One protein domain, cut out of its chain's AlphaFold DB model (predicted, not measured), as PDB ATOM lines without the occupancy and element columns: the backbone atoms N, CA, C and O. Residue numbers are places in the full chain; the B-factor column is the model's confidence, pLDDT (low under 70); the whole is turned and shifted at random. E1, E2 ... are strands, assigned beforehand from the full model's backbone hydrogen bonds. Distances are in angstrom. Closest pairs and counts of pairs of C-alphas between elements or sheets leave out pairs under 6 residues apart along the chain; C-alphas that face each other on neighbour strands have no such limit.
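What this domain is: This is residues 34 to 157 of the 192 residues of an uncharacterized protein of Burkholderia pseudomallei Pakistan 9 (UniProt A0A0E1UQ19). Here the chain winds in stacked, flattened turns, a narrow strand solenoid. The very long E1 makes most of the stack, and E2, E3 and E4 continue it at the far end. The printed part has 124 residues, no named helix, and strands E1 to E4 in one parallel sheet ordered E1, E2, E3, E4; it is all strand, compact with a radius of gyration of the C-alphas of 14.2 A, and spans 42 by 23 by 12 A.

Where its parts are: Find C-alpha 34 at (138.219, -5.028, 125.396); E1, residues 34 to 120, covers 28.9 A and bends by 172 degrees at residue 59. E2, 123 to 134, covers 7.9 A; E3, 137 to 148, 8.1 A; E4, 151 to 156, 16.4 A, to C-alpha 156 at (116.293, -16.921, 91.175).

How they stand to each other: Look across parallel neighbours: N 110 and O 123 of E1 and E2, N 124 and O 137 of E2 and E3, and N 138 and O 151 of E3 and E4 are each 2.9 A apart, within hydrogen-bond range. E1 and E4 are apart.

The domain as a whole: The C-alphas of Gly 37 and Arg 157, the two farthest apart, are 45.3 A apart. The printed part has no cut; its three links are tight. Residue 157 is under pLDDT 70.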
ATOM      1  N   SER A  34     139.432  -4.516 124.757       86.19
ATOM      2  CA  SER A  34     138.219  -5.028 125.396       86.19
ATOM      3  C   SER A  34     137.613  -3.994 126.333       86.19
ATOM      4  O   SER A  34     138.343  -3.322 127.050       86.19
ATOM      5  N   GLY A  35     136.284  -3.905 126.354       85.94
ATOM      6  CA  GLY A  35     135.557  -3.062 127.301       85.94
ATOM      7  C   GLY A  35     134.359  -3.786 127.907       85.94
ATOM      8  O   GLY A  35     133.664  -4.533 127.211       85.94
ATOM      9  N   ILE A  36     134.094  -3.533 129.186       87.94
ATOM     10  CA  ILE A  36     132.886  -3.973 129.894       87.94
ATOM     11  C   ILE A  36     132.231  -2.723 130.481       87.94
ATOM     12  O   ILE A  36     132.897  -1.959 131.171       87.94
ATOM     13  N   GLY A  37     130.957  -2.481 130.174       87.38
ATOM     14  CA  GLY A  37     130.236  -1.306 130.675       87.38
ATOM     15  C   GLY A  37     128.928  -1.045 129.934       87.38
ATOM     16  O   GLY A  37     128.520  -1.806 129.059       87.38
ATOM     17  N   HIS A  38     128.229   0.054 130.221       88.44
ATOM     18  CA  HIS A  38     126.977   0.366 129.517       88.44
ATOM     19  C   HIS A  38     127.187   0.590 128.014       88.44
ATOM     20  O   HIS A  38     126.343   0.189 127.200       88.44
ATOM     21  N   ARG A  39     128.322   1.188 127.642       91.00
ATOM     22  CA  ARG A  39     128.753   1.344 126.253       91.00
ATOM     23  C   ARG A  39     130.210   0.903 126.126       91.00
ATOM     24  O   ARG A  39     131.104   1.655 126.488       91.00
ATOM     25  N   ALA A  40     130.425  -0.291 125.589       92.44
ATOM     26  CA  ALA A  40     131.738  -0.879 125.373       92.44
ATOM     27  C   ALA A  40     132.148  -0.815 123.892       92.44
ATOM     28  O   ALA A  40     131.365  -1.159 122.997       92.44
ATOM     29  N   SER A  41     133.379  -0.392 123.630       90.25
ATOM     30  CA  SER A  41     133.968  -0.300 122.294       90.25
ATOM     31  C   SER A  41     135.424  -0.755 122.309       90.25
ATOM     32  O   SER A  41     136.125  -0.560 123.294       90.25
ATOM     33  N   GLY A  42     135.887  -1.361 121.220       91.56
ATOM     34  CA  GLY A  42     137.295  -1.696 121.045       91.56
ATOM     35  C   GLY A  42     137.725  -1.531 119.594       91.56
ATOM     36  O   GLY A  42     136.959  -1.871 118.687       91.56
ATOM     37  N   VAL A  43     138.946  -1.050 119.369       93.00
ATOM     38  CA  VAL A  43     139.552  -0.940 118.037       93.00
ATOM     39  C   VAL A  43     140.910  -1.636 118.018       93.00
ATOM     40  O   VAL A  43     141.807  -1.308 118.788       93.00
ATOM     41  N   GLY A  44     141.080  -2.595 117.109       91.19
ATOM     42  CA  GLY A  44     142.386  -3.168 116.792       91.19
ATOM     43  C   GLY A  44     142.338  -4.627 116.354       91.19
ATOM     44  O   GLY A  44     141.354  -5.088 115.788       91.19
ATOM     45  N   ARG A  45     143.417  -5.404 116.519       92.81
ATOM     46  CA  ARG A  45     143.483  -6.744 115.885       92.81
ATOM     47  C   ARG A  45     142.400  -7.687 116.426       92.81
ATOM     48  O   ARG A  45     141.787  -8.429 115.647       92.81
ATOM     49  N   ARG A  46     142.173  -7.658 117.738       93.94
ATOM     50  CA  ARG A  46     141.071  -8.330 118.432       93.94
ATOM     51  C   ARG A  46     140.329  -7.286 119.260       93.94
ATOM     52  O   ARG A  46     140.928  -6.724 120.166       93.94
ATOM     53  N   ALA A  47     139.067  -7.046 118.940       94.56
ATOM     54  CA  ALA A  47     138.228  -6.067 119.616       94.56
ATOM     55  C   ALA A  47     136.971  -6.739 120.176       94.56
ATOM     56  O   ALA A  47     136.264  -7.421 119.428       94.56
ATOM     57  N   SER A  48     136.680  -6.540 121.459       91.38
ATOM     58  CA  SER A  48     135.468  -7.048 122.103       91.38
ATOM     59  C   SER A  48     134.799  -6.006 122.998       91.38
ATOM     60  O   SER A  48     135.453  -5.187 123.636       91.38
ATOM     61  N   GLY A  49     133.472  -6.051 123.073       92.56
ATOM     62  CA  GLY A  49     132.706  -5.257 124.030       92.56
ATOM     63  C   GLY A  49     131.611  -6.082 124.694       92.56
ATOM     64  O   GLY A  49     130.951  -6.879 124.025       92.56
ATOM     65  N   VAL A  50     131.383  -5.861 125.987       93.06
ATOM     66  CA  VAL A  50     130.259  -6.434 126.740       93.06
ATOM     67  C   VAL A  50     129.488  -5.302 127.407       93.06
ATOM     68  O   VAL A  50     130.067  -4.496 128.131       93.06
ATOM     69  N   GLY A  51     128.185  -5.187 127.134       92.25
ATOM     70  CA  GLY A  51     127.425  -4.042 127.627       92.25
ATOM     71  C   GLY A  51     126.001  -3.890 127.122       92.25
ATOM     72  O   GLY A  51     125.489  -4.705 126.366       92.25
ATOM     73  N   ARG A  52     125.323  -2.784 127.460       93.62
ATOM     74  CA  ARG A  52     124.040  -2.453 126.800       93.62
ATOM     75  C   ARG A  52     124.258  -2.150 125.314       93.62
ATOM     76  O   ARG A  52     123.453  -2.576 124.480       93.62
ATOM     77  N   ARG A  53     125.334  -1.431 124.988       95.38
ATOM     78  CA  ARG A  53     125.818  -1.183 123.625       95.38
ATOM     79  C   ARG A  53     127.258  -1.682 123.524       95.38
ATOM     80  O   ARG A  53     128.117  -1.158 124.217       95.38
ATOM     81  N   ALA A  54     127.506  -2.669 122.678       95.94
ATOM     82  CA  ALA A  54     128.814  -3.281 122.495       95.94
ATOM     83  C   ALA A  54     129.240  -3.216 121.025       95.94
ATOM     84  O   ALA A  54     128.463  -3.557 120.125       95.94
ATOM     85  N   SER A  55     130.471  -2.782 120.782       93.81
ATOM     86  CA  SER A  55     131.039  -2.644 119.441       93.81
ATOM     87  C   SER A  55     132.502  -3.074 119.405       93.81
ATOM     88  O   SER A  55     133.245  -2.842 120.353       93.81
ATOM     89  N   GLY A  56     132.919  -3.687 118.303       94.69
ATOM     90  CA  GLY A  56     134.323  -3.962 118.025       94.69
ATOM     91  C   GLY A  56     134.656  -3.651 116.572       94.69
ATOM     92  O   GLY A  56     133.862  -3.953 115.679       94.69
ATOM     93  N   VAL A  57     135.836  -3.089 116.328       95.62
ATOM     94  CA  VAL A  57     136.379  -2.860 114.984       95.62
ATOM     95  C   VAL A  57     137.754  -3.505 114.903       95.62
ATOM     96  O   VAL A  57     138.633  -3.200 115.706       95.62
ATOM     97  N   GLY A  58     137.955  -4.438 113.972       94.44
ATOM     98  CA  GLY A  58     139.201  -5.190 113.958       94.44
ATOM     99  C   GLY A  58     139.313  -6.353 112.993       94.44
ATOM    100  O   GLY A  58     138.415  -6.655 112.222       94.44
ATOM    101  N   ARG A  59     140.412  -7.116 113.052       95.69
ATOM    102  CA  ARG A  59     140.470  -8.397 112.312       95.69
ATOM    103  C   ARG A  59     139.462  -9.401 112.875       95.69
ATOM    104  O   ARG A  59     138.841 -10.137 112.102       95.69
ATOM    105  N   ARG A  60     139.321  -9.435 114.201       96.62
ATOM    106  CA  ARG A  60     138.288 -10.173 114.933       96.62
ATOM    107  C   ARG A  60     137.549  -9.183 115.826       96.62
ATOM    108  O   ARG A  60     138.177  -8.604 116.703       96.62
ATOM    109  N   ALA A  61     136.261  -8.999 115.582       96.88
ATOM    110  CA  ALA A  61     135.421  -8.055 116.299       96.88
ATOM    111  C   ALA A  61     134.194  -8.767 116.870       96.88
ATOM    112  O   ALA A  61     133.501  -9.467 116.127       96.88
ATOM    113  N   SER A  62     133.917  -8.580 118.157       95.00
ATOM    114  CA  SER A  62     132.732  -9.135 118.811       95.00
ATOM    115  C   SER A  62     132.043  -8.132 119.733       95.00
ATOM    116  O   SER A  62     132.678  -7.307 120.383       95.00
ATOM    117  N   GLY A  63     130.719  -8.222 119.817       95.69
ATOM    118  CA  GLY A  63     129.931  -7.502 120.813       95.69
ATOM    119  C   GLY A  63     128.921  -8.419 121.491       95.69
ATOM    120  O   GLY A  63     128.292  -9.241 120.823       95.69
ATOM    121  N   VAL A  64     128.725  -8.252 122.796       96.31
ATOM    122  CA  VAL A  64     127.674  -8.929 123.567       96.31
ATOM    123  C   VAL A  64     126.852  -7.875 124.297       96.31
ATOM    124  O   VAL A  64     127.392  -7.079 125.062       96.31
ATOM    125  N   GLY A  65     125.547  -7.819 124.029       95.19
ATOM    126  CA  GLY A  65     124.717  -6.764 124.589       95.19
ATOM    127  C   GLY A  65     123.325  -6.590 124.008       95.19
ATOM    128  O   GLY A  65     122.944  -7.212 123.024       95.19
ATOM    129  N   ARG A  66     122.538  -5.654 124.559       96.19
ATOM    130  CA  ARG A  66     121.227  -5.305 123.963       96.19
ATOM    131  C   ARG A  66     121.377  -4.855 122.505       96.19
ATOM    132  O   ARG A  66     120.537  -5.205 121.675       96.19
ATOM    133  N   ARG A  67     122.427  -4.090 122.203       97.19
ATOM    134  CA  ARG A  67     122.867  -3.753 120.845       97.19
ATOM    135  C   ARG A  67     124.326  -4.170 120.696       97.19
ATOM    136  O   ARG A  67     125.178  -3.601 121.369       97.19
ATOM    137  N   ALA A  68     124.592  -5.141 119.837       97.31
ATOM    138  CA  ALA A  68     125.912  -5.704 119.605       97.31
ATOM    139  C   ALA A  68     126.306  -5.575 118.131       97.31
ATOM    140  O   ALA A  68     125.518  -5.896 117.234       97.31
ATOM    141  N   SER A  69     127.527  -5.113 117.884       95.88
ATOM    142  CA  SER A  69     128.062  -4.915 116.538       95.88
ATOM    143  C   SER A  69     129.528  -5.322 116.450       95.88
ATOM    144  O   SER A  69     130.299  -5.115 117.385       95.88
ATOM    145  N   GLY A  70     129.917  -5.889 115.314       96.25
ATOM    146  CA  GLY A  70     131.313  -6.130 114.973       96.25
ATOM    147  C   GLY A  70     131.591  -5.717 113.532       96.25
ATOM    148  O   GLY A  70     130.776  -5.979 112.646       96.25
ATOM    149  N   VAL A  71     132.751  -5.116 113.285       97.12
ATOM    150  CA  VAL A  71     133.241  -4.788 111.940       97.12
ATOM    151  C   VAL A  71     134.634  -5.379 111.775       97.12
ATOM    152  O   VAL A  71     135.528  -5.093 112.570       97.12
ATOM    153  N   GLY A  72     134.837  -6.241 110.777       96.00
ATOM    154  CA  GLY A  72     136.124  -6.910 110.643       96.00
ATOM    155  C   GLY A  72     136.241  -8.049 109.650       96.00
ATOM    156  O   GLY A  72     135.316  -8.379 108.926       96.00
ATOM    157  N   ARG A  73     137.376  -8.763 109.622       96.81
ATOM    158  CA  ARG A  73     137.449 -10.009 108.820       96.81
ATOM    159  C   ARG A  73     136.509 -11.077 109.383       96.81
ATOM    160  O   ARG A  73     135.894 -11.813 108.606       96.81
ATOM    161  N   ARG A  74     136.425 -11.167 110.710       97.69
ATOM    162  CA  ARG A  74     135.460 -11.976 111.461       97.69
ATOM    163  C   ARG A  74     134.719 -11.049 112.419       97.69
ATOM    164  O   ARG A  74     135.356 -10.491 113.306       97.69
ATOM    165  N   ALA A  75     133.421 -10.892 112.218       97.62
ATOM    166  CA  ALA A  75     132.573  -9.998 112.990       97.62
ATOM    167  C   ALA A  75     131.391 -10.769 113.579       97.62
ATOM    168  O   ALA A  75     130.702 -11.473 112.838       97.62
ATOM    169  N   SER A  76     131.149 -10.623 114.880       96.31
ATOM    170  CA  SER A  76     130.009 -11.239 115.554       96.31
ATOM    171  C   SER A  76     129.295 -10.281 116.505       96.31
ATOM    172  O   SER A  76     129.908  -9.438 117.158       96.31
ATOM    173  N   GLY A  77     127.978 -10.432 116.613       96.62
ATOM    174  CA  GLY A  77     127.174  -9.771 117.635       96.62
ATOM    175  C   GLY A  77     126.238 -10.755 118.327       96.62
ATOM    176  O   GLY A  77     125.660 -11.622 117.668       96.62
ATOM    177  N   VAL A  78     126.048 -10.598 119.635       97.50
ATOM    178  CA  VAL A  78     125.086 -11.377 120.427       97.50
ATOM    179  C   VAL A  78     124.195 -10.442 121.242       97.50
ATOM    180  O   VAL A  78     124.686  -9.628 122.018       97.50
ATOM    181  N   GLY A  79     122.879 -10.582 121.085       96.25
ATOM    182  CA  GLY A  79     121.859 -10.024 121.973       96.25
ATOM    183  C   GLY A  79     120.652  -9.449 121.232       96.25
ATOM    184  O   GLY A  79     120.318  -9.906 120.148       96.25
ATOM    185  N   ARG A  80     119.890  -8.498 121.796       97.12
ATOM    186  CA  ARG A  80     118.558  -8.157 121.225       97.12
ATOM    187  C   ARG A  80     118.635  -7.677 119.769       97.12
ATOM    188  O   ARG A  80     117.808  -8.094 118.954       97.12
ATOM    189  N   ARG A  81     119.605  -6.818 119.454       97.75
ATOM    190  CA  ARG A  81     119.972  -6.412 118.092       97.75
ATOM    191  C   ARG A  81     121.445  -6.746 117.879       97.75
ATOM    192  O   ARG A  81     122.288  -6.146 118.538       97.75
ATOM    193  N   ALA A  82     121.729  -7.678 116.985       97.62
ATOM    194  CA  ALA A  82     123.067  -8.172 116.709       97.62
ATOM    195  C   ALA A  82     123.412  -7.975 115.234       97.62
ATOM    196  O   ALA A  82     122.620  -8.336 114.364       97.62
ATOM    197  N   SER A  83     124.591  -7.421 114.963       96.38
ATOM    198  CA  SER A  83     125.063  -7.151 113.606       96.38
ATOM    199  C   SER A  83     126.540  -7.498 113.443       96.38
ATOM    200  O   SER A  83     127.343  -7.282 114.351       96.38
ATOM    201  N   GLY A  84     126.903  -8.022 112.278       96.44
ATOM    202  CA  GLY A  84     128.293  -8.217 111.880       96.44
ATOM    203  C   GLY A  84     128.525  -7.723 110.458       96.44
ATOM    204  O   GLY A  84     127.705  -7.975 109.575       96.44
ATOM    205  N   VAL A  85     129.657  -7.067 110.215       97.50
ATOM    206  CA  VAL A  85     130.103  -6.661 108.876       97.50
ATOM    207  C   VAL A  85     131.507  -7.200 108.642       97.50
ATOM    208  O   VAL A  85     132.415  -6.924 109.425       97.50
ATOM    209  N   GLY A  86     131.708  -8.005 107.596       96.38
ATOM    210  CA  GLY A  86     133.010  -8.626 107.395       96.38
ATOM    211  C   GLY A  86     133.146  -9.701 106.335       96.38
ATOM    212  O   GLY A  86     132.221 -10.017 105.609       96.38
ATOM    213  N   ARG A  87     134.304 -10.374 106.245       97.19
ATOM    214  CA  ARG A  87     134.395 -11.579 105.384       97.19
ATOM    215  C   ARG A  87     133.514 -12.702 105.933       97.19
ATOM    216  O   ARG A  87     132.886 -13.417 105.150       97.19
ATOM    217  N   ARG A  88     133.498 -12.863 107.256       97.75
ATOM    218  CA  ARG A  88     132.595 -13.740 108.004       97.75
ATOM    219  C   ARG A  88     131.854 -12.882 109.023       97.75
ATOM    220  O   ARG A  88     132.499 -12.344 109.918       97.75
ATOM    221  N   ALA A  89     130.548 -12.752 108.857       97.50
ATOM    222  CA  ALA A  89     129.694 -11.929 109.694       97.50
ATOM    223  C   ALA A  89     128.572 -12.779 110.291       97.50
ATOM    224  O   ALA A  89     127.894 -13.487 109.546       97.50
ATOM    225  N   SER A  90     128.374 -12.696 111.604       96.06
ATOM    226  CA  SER A  90     127.285 -13.386 112.292       96.06
ATOM    227  C   SER A  90     126.561 -12.489 113.293       96.06
ATOM    228  O   SER A  90     127.164 -11.658 113.972       96.06
ATOM    229  N   GLY A  91     125.251 -12.681 113.413       96.38
ATOM    230  CA  GLY A  91     124.441 -12.094 114.474       96.38
ATOM    231  C   GLY A  91     123.578 -13.153 115.148       96.38
ATOM    232  O   GLY A  91     122.994 -13.995 114.466       96.38
ATOM    233  N   VAL A  92     123.457 -13.093 116.472       97.38
ATOM    234  CA  VAL A  92     122.539 -13.933 117.256       97.38
ATOM    235  C   VAL A  92     121.666 -13.029 118.114       97.38
ATOM    236  O   VAL A  92     122.187 -12.228 118.886       97.38
ATOM    237  N   GLY A  93     120.342 -13.105 117.972       96.31
ATOM    238  CA  GLY A  93     119.479 -12.145 118.648       96.31
ATOM    239  C   GLY A  93     117.992 -12.188 118.353       96.31
ATOM    240  O   GLY A  93     117.489 -13.059 117.662       96.31
ATOM    241  N   ARG A  94     117.236 -11.187 118.822       96.94
ATOM    242  CA  ARG A  94     115.854 -10.994 118.328       96.94
ATOM    243  C   ARG A  94     115.864 -10.470 116.893       96.94
ATOM    244  O   ARG A  94     115.044 -10.898 116.083       96.94
ATOM    245  N   ARG A  95     116.777  -9.544 116.599       97.62
ATOM    246  CA  ARG A  95     117.090  -9.049 115.256       97.62
ATOM    247  C   ARG A  95     118.570  -9.296 114.996       97.62
ATOM    248  O   ARG A  95     119.399  -8.692 115.671       97.62
ATOM    249  N   ALA A  96     118.873 -10.182 114.059       97.25
ATOM    250  CA  ALA A  96     120.227 -10.571 113.704       97.25
ATOM    251  C   ALA A  96     120.501 -10.270 112.227       97.25
ATOM    252  O   ALA A  96     119.713 -10.655 111.357       97.25
ATOM    253  N   SER A  97     121.619  -9.604 111.948       95.75
ATOM    254  CA  SER A  97     122.076  -9.325 110.589       95.75
ATOM    255  C   SER A  97     123.561  -9.629 110.405       95.75
ATOM    256  O   SER A  97     124.387  -9.388 111.285       95.75
ATOM    257  N   GLY A  98     123.908 -10.147 109.232       95.94
ATOM    258  CA  GLY A  98     125.288 -10.279 108.785       95.94
ATOM    259  C   GLY A  98     125.456  -9.706 107.383       95.94
ATOM    260  O   GLY A  98     124.621  -9.951 106.514       95.94
ATOM    261  N   VAL A  99     126.549  -8.987 107.141       97.06
ATOM    262  CA  VAL A  99     126.938  -8.508 105.808       97.06
ATOM    263  C   VAL A  99     128.352  -8.981 105.517       97.06
ATOM    264  O   VAL A  99     129.274  -8.700 106.283       97.06
ATOM    265  N   GLY A 100     128.551  -9.732 104.432       96.00
ATOM    266  CA  GLY A 100     129.868 -10.286 104.166       96.00
ATOM    267  C   GLY A 100     130.017 -11.294 103.045       96.00
ATOM    268  O   GLY A 100     129.095 -11.585 102.307       96.00
ATOM    269  N   ARG A 101     131.192 -11.925 102.913       96.62
ATOM    270  CA  ARG A 101     131.313 -13.080 101.995       96.62
ATOM    271  C   ARG A 101     130.492 -14.269 102.503       96.62
ATOM    272  O   ARG A 101     129.862 -14.956 101.702       96.62
ATOM    273  N   ARG A 102     130.533 -14.505 103.815       97.31
ATOM    274  CA  ARG A 102     129.690 -15.457 104.542       97.31
ATOM    275  C   ARG A 102     128.953 -14.681 105.629       97.31
ATOM    276  O   ARG A 102     129.605 -14.180 106.541       97.31
ATOM    277  N   ALA A 103     127.642 -14.573 105.499       96.94
ATOM    278  CA  ALA A 103     126.786 -13.831 106.408       96.94
ATOM    279  C   ALA A 103     125.728 -14.759 107.003       96.94
ATOM    280  O   ALA A 103     125.051 -15.458 106.249       96.94
ATOM    281  N   SER A 104     125.580 -14.752 108.326       94.94
ATOM    282  CA  SER A 104     124.544 -15.515 109.015       94.94
ATOM    283  C   SER A 104     123.814 -14.689 110.072       94.94
ATOM    284  O   SER A 104     124.407 -13.873 110.777       94.94
ATOM    285  N   GLY A 105     122.513 -14.923 110.202       95.44
ATOM    286  CA  GLY A 105     121.703 -14.404 111.299       95.44
ATOM    287  C   GLY A 105     120.916 -15.523 111.968       95.44
ATOM    288  O   GLY A 105     120.342 -16.365 111.281       95.44
ATOM    289  N   VAL A 106     120.843 -15.509 113.296       96.12
ATOM    290  CA  VAL A 106     119.984 -16.407 114.079       96.12
ATOM    291  C   VAL A 106     119.099 -15.564 114.982       96.12
ATOM    292  O   VAL A 106     119.596 -14.766 115.777       96.12
ATOM    293  N   GLY A 107     117.781 -15.696 114.845       95.31
ATOM    294  CA  GLY A 107     116.857 -14.880 115.611       95.31
ATOM    295  C   GLY A 107     115.420 -14.839 115.132       95.31
ATOM    296  O   GLY A 107     115.072 -15.343 114.074       95.31
ATOM    297  N   ARG A 108     114.549 -14.136 115.872       95.81
ATOM    298  CA  ARG A 108     113.154 -13.916 115.427       95.81
ATOM    299  C   ARG A 108     113.094 -13.268 114.039       95.81
ATOM    300  O   ARG A 108     112.219 -13.617 113.249       95.81
ATOM    301  N   ARG A 109     113.998 -12.327 113.767       96.62
ATOM    302  CA  ARG A 109     114.256 -11.759 112.440       96.62
ATOM    303  C   ARG A 109     115.738 -11.925 112.128       96.62
ATOM    304  O   ARG A 109     116.563 -11.295 112.789       96.62
ATOM    305  N   ALA A 110     116.052 -12.758 111.148       96.00
ATOM    306  CA  ALA A 110     117.406 -13.072 110.731       96.00
ATOM    307  C   ALA A 110     117.621 -12.682 109.265       96.00
ATOM    308  O   ALA A 110     116.801 -13.000 108.401       96.00
ATOM    309  N   SER A 111     118.728 -11.998 108.990       94.00
ATOM    310  CA  SER A 111     119.113 -11.589 107.639       94.00
ATOM    311  C   SER A 111     120.598 -11.824 107.385       94.00
ATOM    312  O   SER A 111     121.437 -11.582 108.254       94.00
ATOM    313  N   GLY A 112     120.924 -12.281 106.181       94.31
ATOM    314  CA  GLY A 112     122.291 -12.349 105.686       94.31
ATOM    315  C   GLY A 112     122.392 -11.706 104.308       94.31
ATOM    316  O   GLY A 112     121.547 -11.951 103.450       94.31
ATOM    317  N   VAL A 113     123.443 -10.925 104.073       95.19
ATOM    318  CA  VAL A 113     123.770 -10.373 102.752       95.19
ATOM    319  C   VAL A 113     125.192 -10.773 102.399       95.19
ATOM    320  O   VAL A 113     126.126 -10.479 103.145       95.19
ATOM    321  N   GLY A 114     125.383 -11.474 101.282       94.44
ATOM    322  CA  GLY A 114     126.710 -11.953 100.939       94.44
ATOM    323  C   GLY A 114     126.845 -12.898  99.766       94.44
ATOM    324  O   GLY A 114     125.905 -13.174  99.043       94.44
ATOM    325  N   ARG A 115     128.032 -13.481  99.562       94.44
ATOM    326  CA  ARG A 115     128.157 -14.588  98.587       94.44
ATOM    327  C   ARG A 115     127.404 -15.827  99.071       94.44
ATOM    328  O   ARG A 115     126.765 -16.499  98.264       94.44
ATOM    329  N   ARG A 116     127.511 -16.117 100.369       95.19
ATOM    330  CA  ARG A 116     126.730 -17.122 101.090       95.19
ATOM    331  C   ARG A 116     126.006 -16.419 102.233       95.19
ATOM    332  O   ARG A 116     126.676 -15.897 103.123       95.19
ATOM    333  N   ALA A 117     124.686 -16.396 102.175       94.69
ATOM    334  CA  ALA A 117     123.832 -15.744 103.152       94.69
ATOM    335  C   ALA A 117     122.860 -16.759 103.752       94.69
ATOM    336  O   ALA A 117     122.204 -17.478 102.999       94.69
ATOM    337  N   SER A 118     122.761 -16.804 105.079       92.19
ATOM    338  CA  SER A 118     121.792 -17.645 105.778       92.19
ATOM    339  C   SER A 118     121.057 -16.891 106.885       92.19
ATOM    340  O   SER A 118     121.634 -16.073 107.603       92.19
ATOM    341  N   GLY A 119     119.771 -17.184 107.042       93.06
ATOM    342  CA  GLY A 119     118.966 -16.726 108.171       93.06
ATOM    343  C   GLY A 119     118.244 -17.892 108.835       93.06
ATOM    344  O   GLY A 119     117.721 -18.761 108.141       93.06
ATOM    345  N   VAL A 120     118.177 -17.896 110.165       93.06
ATOM    346  CA  VAL A 120     117.404 -18.878 110.938       93.06
ATOM    347  C   VAL A 120     116.490 -18.171 111.932       93.06
ATOM    348  O   VAL A 120     116.949 -17.377 112.750       93.06
ATOM    349  N   GLY A 121     115.202 -18.495 111.879       92.50
ATOM    350  CA  GLY A 121     114.181 -18.169 112.870       92.50
ATOM    351  C   GLY A 121     112.885 -17.667 112.237       92.50
ATOM    352  O   GLY A 121     112.642 -17.896 111.064       92.50
ATOM    353  N   ARG A 122     111.980 -17.027 112.994       91.62
ATOM    354  CA  ARG A 122     110.582 -16.825 112.534       91.62
ATOM    355  C   ARG A 122     110.464 -16.134 111.168       91.62
ATOM    356  O   ARG A 122     109.608 -16.524 110.376       91.62
ATOM    357  N   ARG A 123     111.288 -15.114 110.921       93.19
ATOM    358  CA  ARG A 123     111.467 -14.475 109.613       93.19
ATOM    359  C   ARG A 123     112.944 -14.544 109.244       93.19
ATOM    360  O   ARG A 123     113.753 -13.871 109.883       93.19
ATOM    361  N   ALA A 124     113.274 -15.335 108.238       92.88
ATOM    362  CA  ALA A 124     114.631 -15.559 107.774       92.88
ATOM    363  C   ALA A 124     114.782 -15.087 106.328       92.88
ATOM    364  O   ALA A 124     113.947 -15.402 105.487       92.88
ATOM    365  N   SER A 125     115.847 -14.342 106.045       90.44
ATOM    366  CA  SER A 125     116.137 -13.828 104.705       90.44
ATOM    367  C   SER A 125     117.618 -13.962 104.365       90.44
ATOM    368  O   SER A 125     118.488 -13.715 105.203       90.44
ATOM    369  N   GLY A 126     117.911 -14.344 103.128       91.06
ATOM    370  CA  GLY A 126     119.262 -14.369 102.582       91.06
ATOM    371  C   GLY A 126     119.314 -13.668 101.230       91.06
ATOM    372  O   GLY A 126     118.469 -13.912 100.374       91.06
ATOM    373  N   VAL A 127     120.329 -12.838 101.008       91.69
ATOM    374  CA  VAL A 127     120.600 -12.219  99.704       91.69
ATOM    375  C   VAL A 127     122.016 -12.570  99.286       91.69
ATOM    376  O   VAL A 127     122.972 -12.266 100.003       91.69
ATOM    377  N   GLY A 128     122.179 -13.232  98.141       91.06
ATOM    378  CA  GLY A 128     123.501 -13.660  97.719       91.06
ATOM    379  C   GLY A 128     123.594 -14.561  96.507       91.06
ATOM    380  O   GLY A 128     122.620 -14.846  95.834       91.06
ATOM    381  N   ARG A 129     124.792 -15.085  96.213       90.00
ATOM    382  CA  ARG A 129     124.907 -16.154  95.199       90.00
ATOM    383  C   ARG A 129     124.230 -17.435  95.686       90.00
ATOM    384  O   ARG A 129     123.568 -18.104  94.898       90.00
ATOM    385  N   ARG A 130     124.429 -17.756  96.966       91.25
ATOM    386  CA  ARG A 130     123.742 -18.821  97.699       91.25
ATOM    387  C   ARG A 130     123.036 -18.191  98.893       91.25
ATOM    388  O   ARG A 130     123.716 -17.658  99.770       91.25
ATOM    389  N   ALA A 131     121.715 -18.234  98.897       91.00
ATOM    390  CA  ALA A 131     120.874 -17.661  99.932       91.00
ATOM    391  C   ALA A 131     119.969 -18.745 100.517       91.00
ATOM    392  O   ALA A 131     119.299 -19.443  99.758       91.00
ATOM    393  N   SER A 132     119.943 -18.872 101.842       88.31
ATOM    394  CA  SER A 132     119.035 -19.779 102.538       88.31
ATOM    395  C   SER A 132     118.309 -19.095 103.694       88.31
ATOM    396  O   SER A 132     118.880 -18.281 104.424       88.31
ATOM    397  N   GLY A 133     117.041 -19.440 103.881       88.50
ATOM    398  CA  GLY A 133     116.261 -19.061 105.055       88.50
ATOM    399  C   GLY A 133     115.605 -20.284 105.685       88.50
ATOM    400  O   GLY A 133     115.071 -21.124 104.971       88.50
ATOM    401  N   VAL A 134     115.612 -20.378 107.012       88.38
ATOM    402  CA  VAL A 134     114.878 -21.407 107.762       88.38
ATOM    403  C   VAL A 134     113.965 -20.713 108.758       88.38
ATOM    404  O   VAL A 134     114.443 -19.955 109.602       88.38
ATOM    405  N   GLY A 135     112.655 -20.925 108.656       88.44
ATOM    406  CA  GLY A 135     111.694 -20.165 109.440       88.44
ATOM    407  C   GLY A 135     110.250 -20.273 108.991       88.44
ATOM    408  O   GLY A 135     109.957 -20.687 107.881       88.44
ATOM    409  N   ARG A 136     109.316 -19.774 109.816       85.00
ATOM    410  CA  ARG A 136     107.900 -19.660 109.408       85.00
ATOM    411  C   ARG A 136     107.738 -18.865 108.108       85.00
ATOM    412  O   ARG A 136     106.873 -19.194 107.308       85.00
ATOM    413  N   ARG A 137     108.544 -17.815 107.928       88.00
ATOM    414  CA  ARG A 137     108.688 -17.079 106.669       88.00
ATOM    415  C   ARG A 137     110.160 -17.073 106.278       88.00
ATOM    416  O   ARG A 137     110.962 -16.463 106.987       88.00
ATOM    417  N   ALA A 138     110.501 -17.739 105.187       88.56
ATOM    418  CA  ALA A 138     111.860 -17.870 104.690       88.56
ATOM    419  C   ALA A 138     111.958 -17.317 103.265       88.56
ATOM    420  O   ALA A 138     111.179 -17.707 102.400       88.56
ATOM    421  N   SER A 139     112.917 -16.432 103.005       87.56
ATOM    422  CA  SER A 139     113.180 -15.919 101.660       87.56
ATOM    423  C   SER A 139     114.657 -16.000 101.290       87.56
ATOM    424  O   SER A 139     115.549 -15.726 102.096       87.56
ATOM    425  N   GLY A 140     114.925 -16.370 100.043       86.81
ATOM    426  CA  GLY A 140     116.255 -16.329  99.449       86.81
ATOM    427  C   GLY A 140     116.230 -15.569  98.129       86.81
ATOM    428  O   GLY A 140     115.371 -15.815  97.287       86.81
ATOM    429  N   VAL A 141     117.192 -14.676  97.919       88.25
ATOM    430  CA  VAL A 141     117.402 -13.994  96.636       88.25
ATOM    431  C   VAL A 141     118.793 -14.336  96.138       88.25
ATOM    432  O   VAL A 141     119.782 -14.051  96.820       88.25
ATOM    433  N   GLY A 142     118.896 -14.965  94.967       86.44
ATOM    434  CA  GLY A 142     120.197 -15.399  94.480       86.44
ATOM    435  C   GLY A 142     120.207 -16.302  93.267       86.44
ATOM    436  O   GLY A 142     119.177 -16.626  92.702       86.44
ATOM    437  N   ARG A 143     121.397 -16.764  92.869       85.69
ATOM    438  CA  ARG A 143     121.504 -17.823  91.844       85.69
ATOM    439  C   ARG A 143     120.992 -19.161  92.375       85.69
ATOM    440  O   ARG A 143     120.401 -19.941  91.643       85.69
ATOM    441  N   ARG A 144     121.251 -19.427  93.656       85.31
ATOM    442  CA  ARG A 144     120.725 -20.571  94.399       85.31
ATOM    443  C   ARG A 144     120.042 -20.031  95.647       85.31
ATOM    444  O   ARG A 144     120.730 -19.581  96.563       85.31
ATOM    445  N   ALA A 145     118.719 -20.029  95.637       86.06
ATOM    446  CA  ALA A 145     117.888 -19.591  96.747       86.06
ATOM    447  C   ALA A 145     117.083 -20.779  97.281       86.06
ATOM    448  O   ALA A 145     116.508 -21.524  96.486       86.06
ATOM    449  N   SER A 146     117.055 -20.949  98.600       82.31
ATOM    450  CA  SER A 146     116.210 -21.929  99.282       82.31
ATOM    451  C   SER A 146     115.547 -21.318 100.515       82.31
ATOM    452  O   SER A 146     116.122 -20.479 101.209       82.31
ATOM    453  N   GLY A 147     114.317 -21.738 100.787       83.38
ATOM    454  CA  GLY A 147     113.585 -21.388 101.995       83.38
ATOM    455  C   GLY A 147     112.964 -22.646 102.583       83.38
ATOM    456  O   GLY A 147     112.419 -23.451 101.838       83.38
ATOM    457  N   VAL A 148     113.053 -22.818 103.899       81.94
ATOM    458  CA  VAL A 148     112.419 -23.927 104.620       81.94
ATOM    459  C   VAL A 148     111.438 -23.360 105.634       81.94
ATOM    460  O   VAL A 148     111.838 -22.642 106.552       81.94
ATOM    461  N   GLY A 149     110.163 -23.706 105.469       80.75
ATOM    462  CA  GLY A 149     109.087 -23.486 106.431       80.75
ATOM    463  C   GLY A 149     107.785 -23.034 105.779       80.75
ATOM    464  O   GLY A 149     107.654 -23.061 104.561       80.75
ATOM    465  N   ARG A 150     106.808 -22.628 106.603       72.56
ATOM    466  CA  ARG A 150     105.398 -22.470 106.181       72.56
ATOM    467  C   ARG A 150     105.182 -21.544 104.980       72.56
ATOM    468  O   ARG A 150     104.230 -21.728 104.240       72.56
ATOM    469  N   ARG A 151     106.014 -20.515 104.818       75.31
ATOM    470  CA  ARG A 151     106.023 -19.644 103.637       75.31
ATOM    471  C   ARG A 151     107.463 -19.470 103.175       75.31
ATOM    472  O   ARG A 151     108.206 -18.701 103.791       75.31
ATOM    473  N   ALA A 152     107.846 -20.195 102.130       78.31
ATOM    474  CA  ALA A 152     109.179 -20.164 101.543       78.31
ATOM    475  C   ALA A 152     109.141 -19.542 100.141       78.31
ATOM    476  O   ALA A 152     108.296 -19.904  99.331       78.31
ATOM    477  N   SER A 153     110.063 -18.624  99.842       78.31
ATOM    478  CA  SER A 153     110.230 -18.070  98.493       78.31
ATOM    479  C   SER A 153     111.700 -18.000  98.077       78.31
ATOM    480  O   SER A 153     112.591 -17.709  98.881       78.31
ATOM    481  N   GLY A 154     111.964 -18.284  96.800       74.75
ATOM    482  CA  GLY A 154     113.298 -18.254  96.210       74.75
ATOM    483  C   GLY A 154     113.306 -17.474  94.903       74.75
ATOM    484  O   GLY A 154     112.980 -18.028  93.860       74.75
ATOM    485  N   ALA A 155     113.716 -16.206  94.935       76.31
ATOM    486  CA  ALA A 155     113.873 -15.409  93.722       76.31
ATOM    487  C   ALA A 155     115.208 -15.770  93.056       76.31
ATOM    488  O   ALA A 155     116.284 -15.326  93.483       76.31
ATOM    489  N   ARG A 156     115.141 -16.617  92.024       72.56
ATOM    490  CA  ARG A 156     116.293 -16.921  91.175       72.56
ATOM    491  C   ARG A 156     116.482 -15.782  90.181       72.56
ATOM    492  O   ARG A 156     115.583 -15.504  89.400       72.56
ATOM    493  N   ARG A 157     117.653 -15.129  90.172       58.81
ATOM    494  CA  ARG A 157     118.003 -14.270  89.024       58.81
ATOM    495  C   ARG A 157     118.107 -15.184  87.800       58.81
ATOM    496  O   ARG A 157     118.936 -16.101  87.874       58.81
TER     497      ARG A 157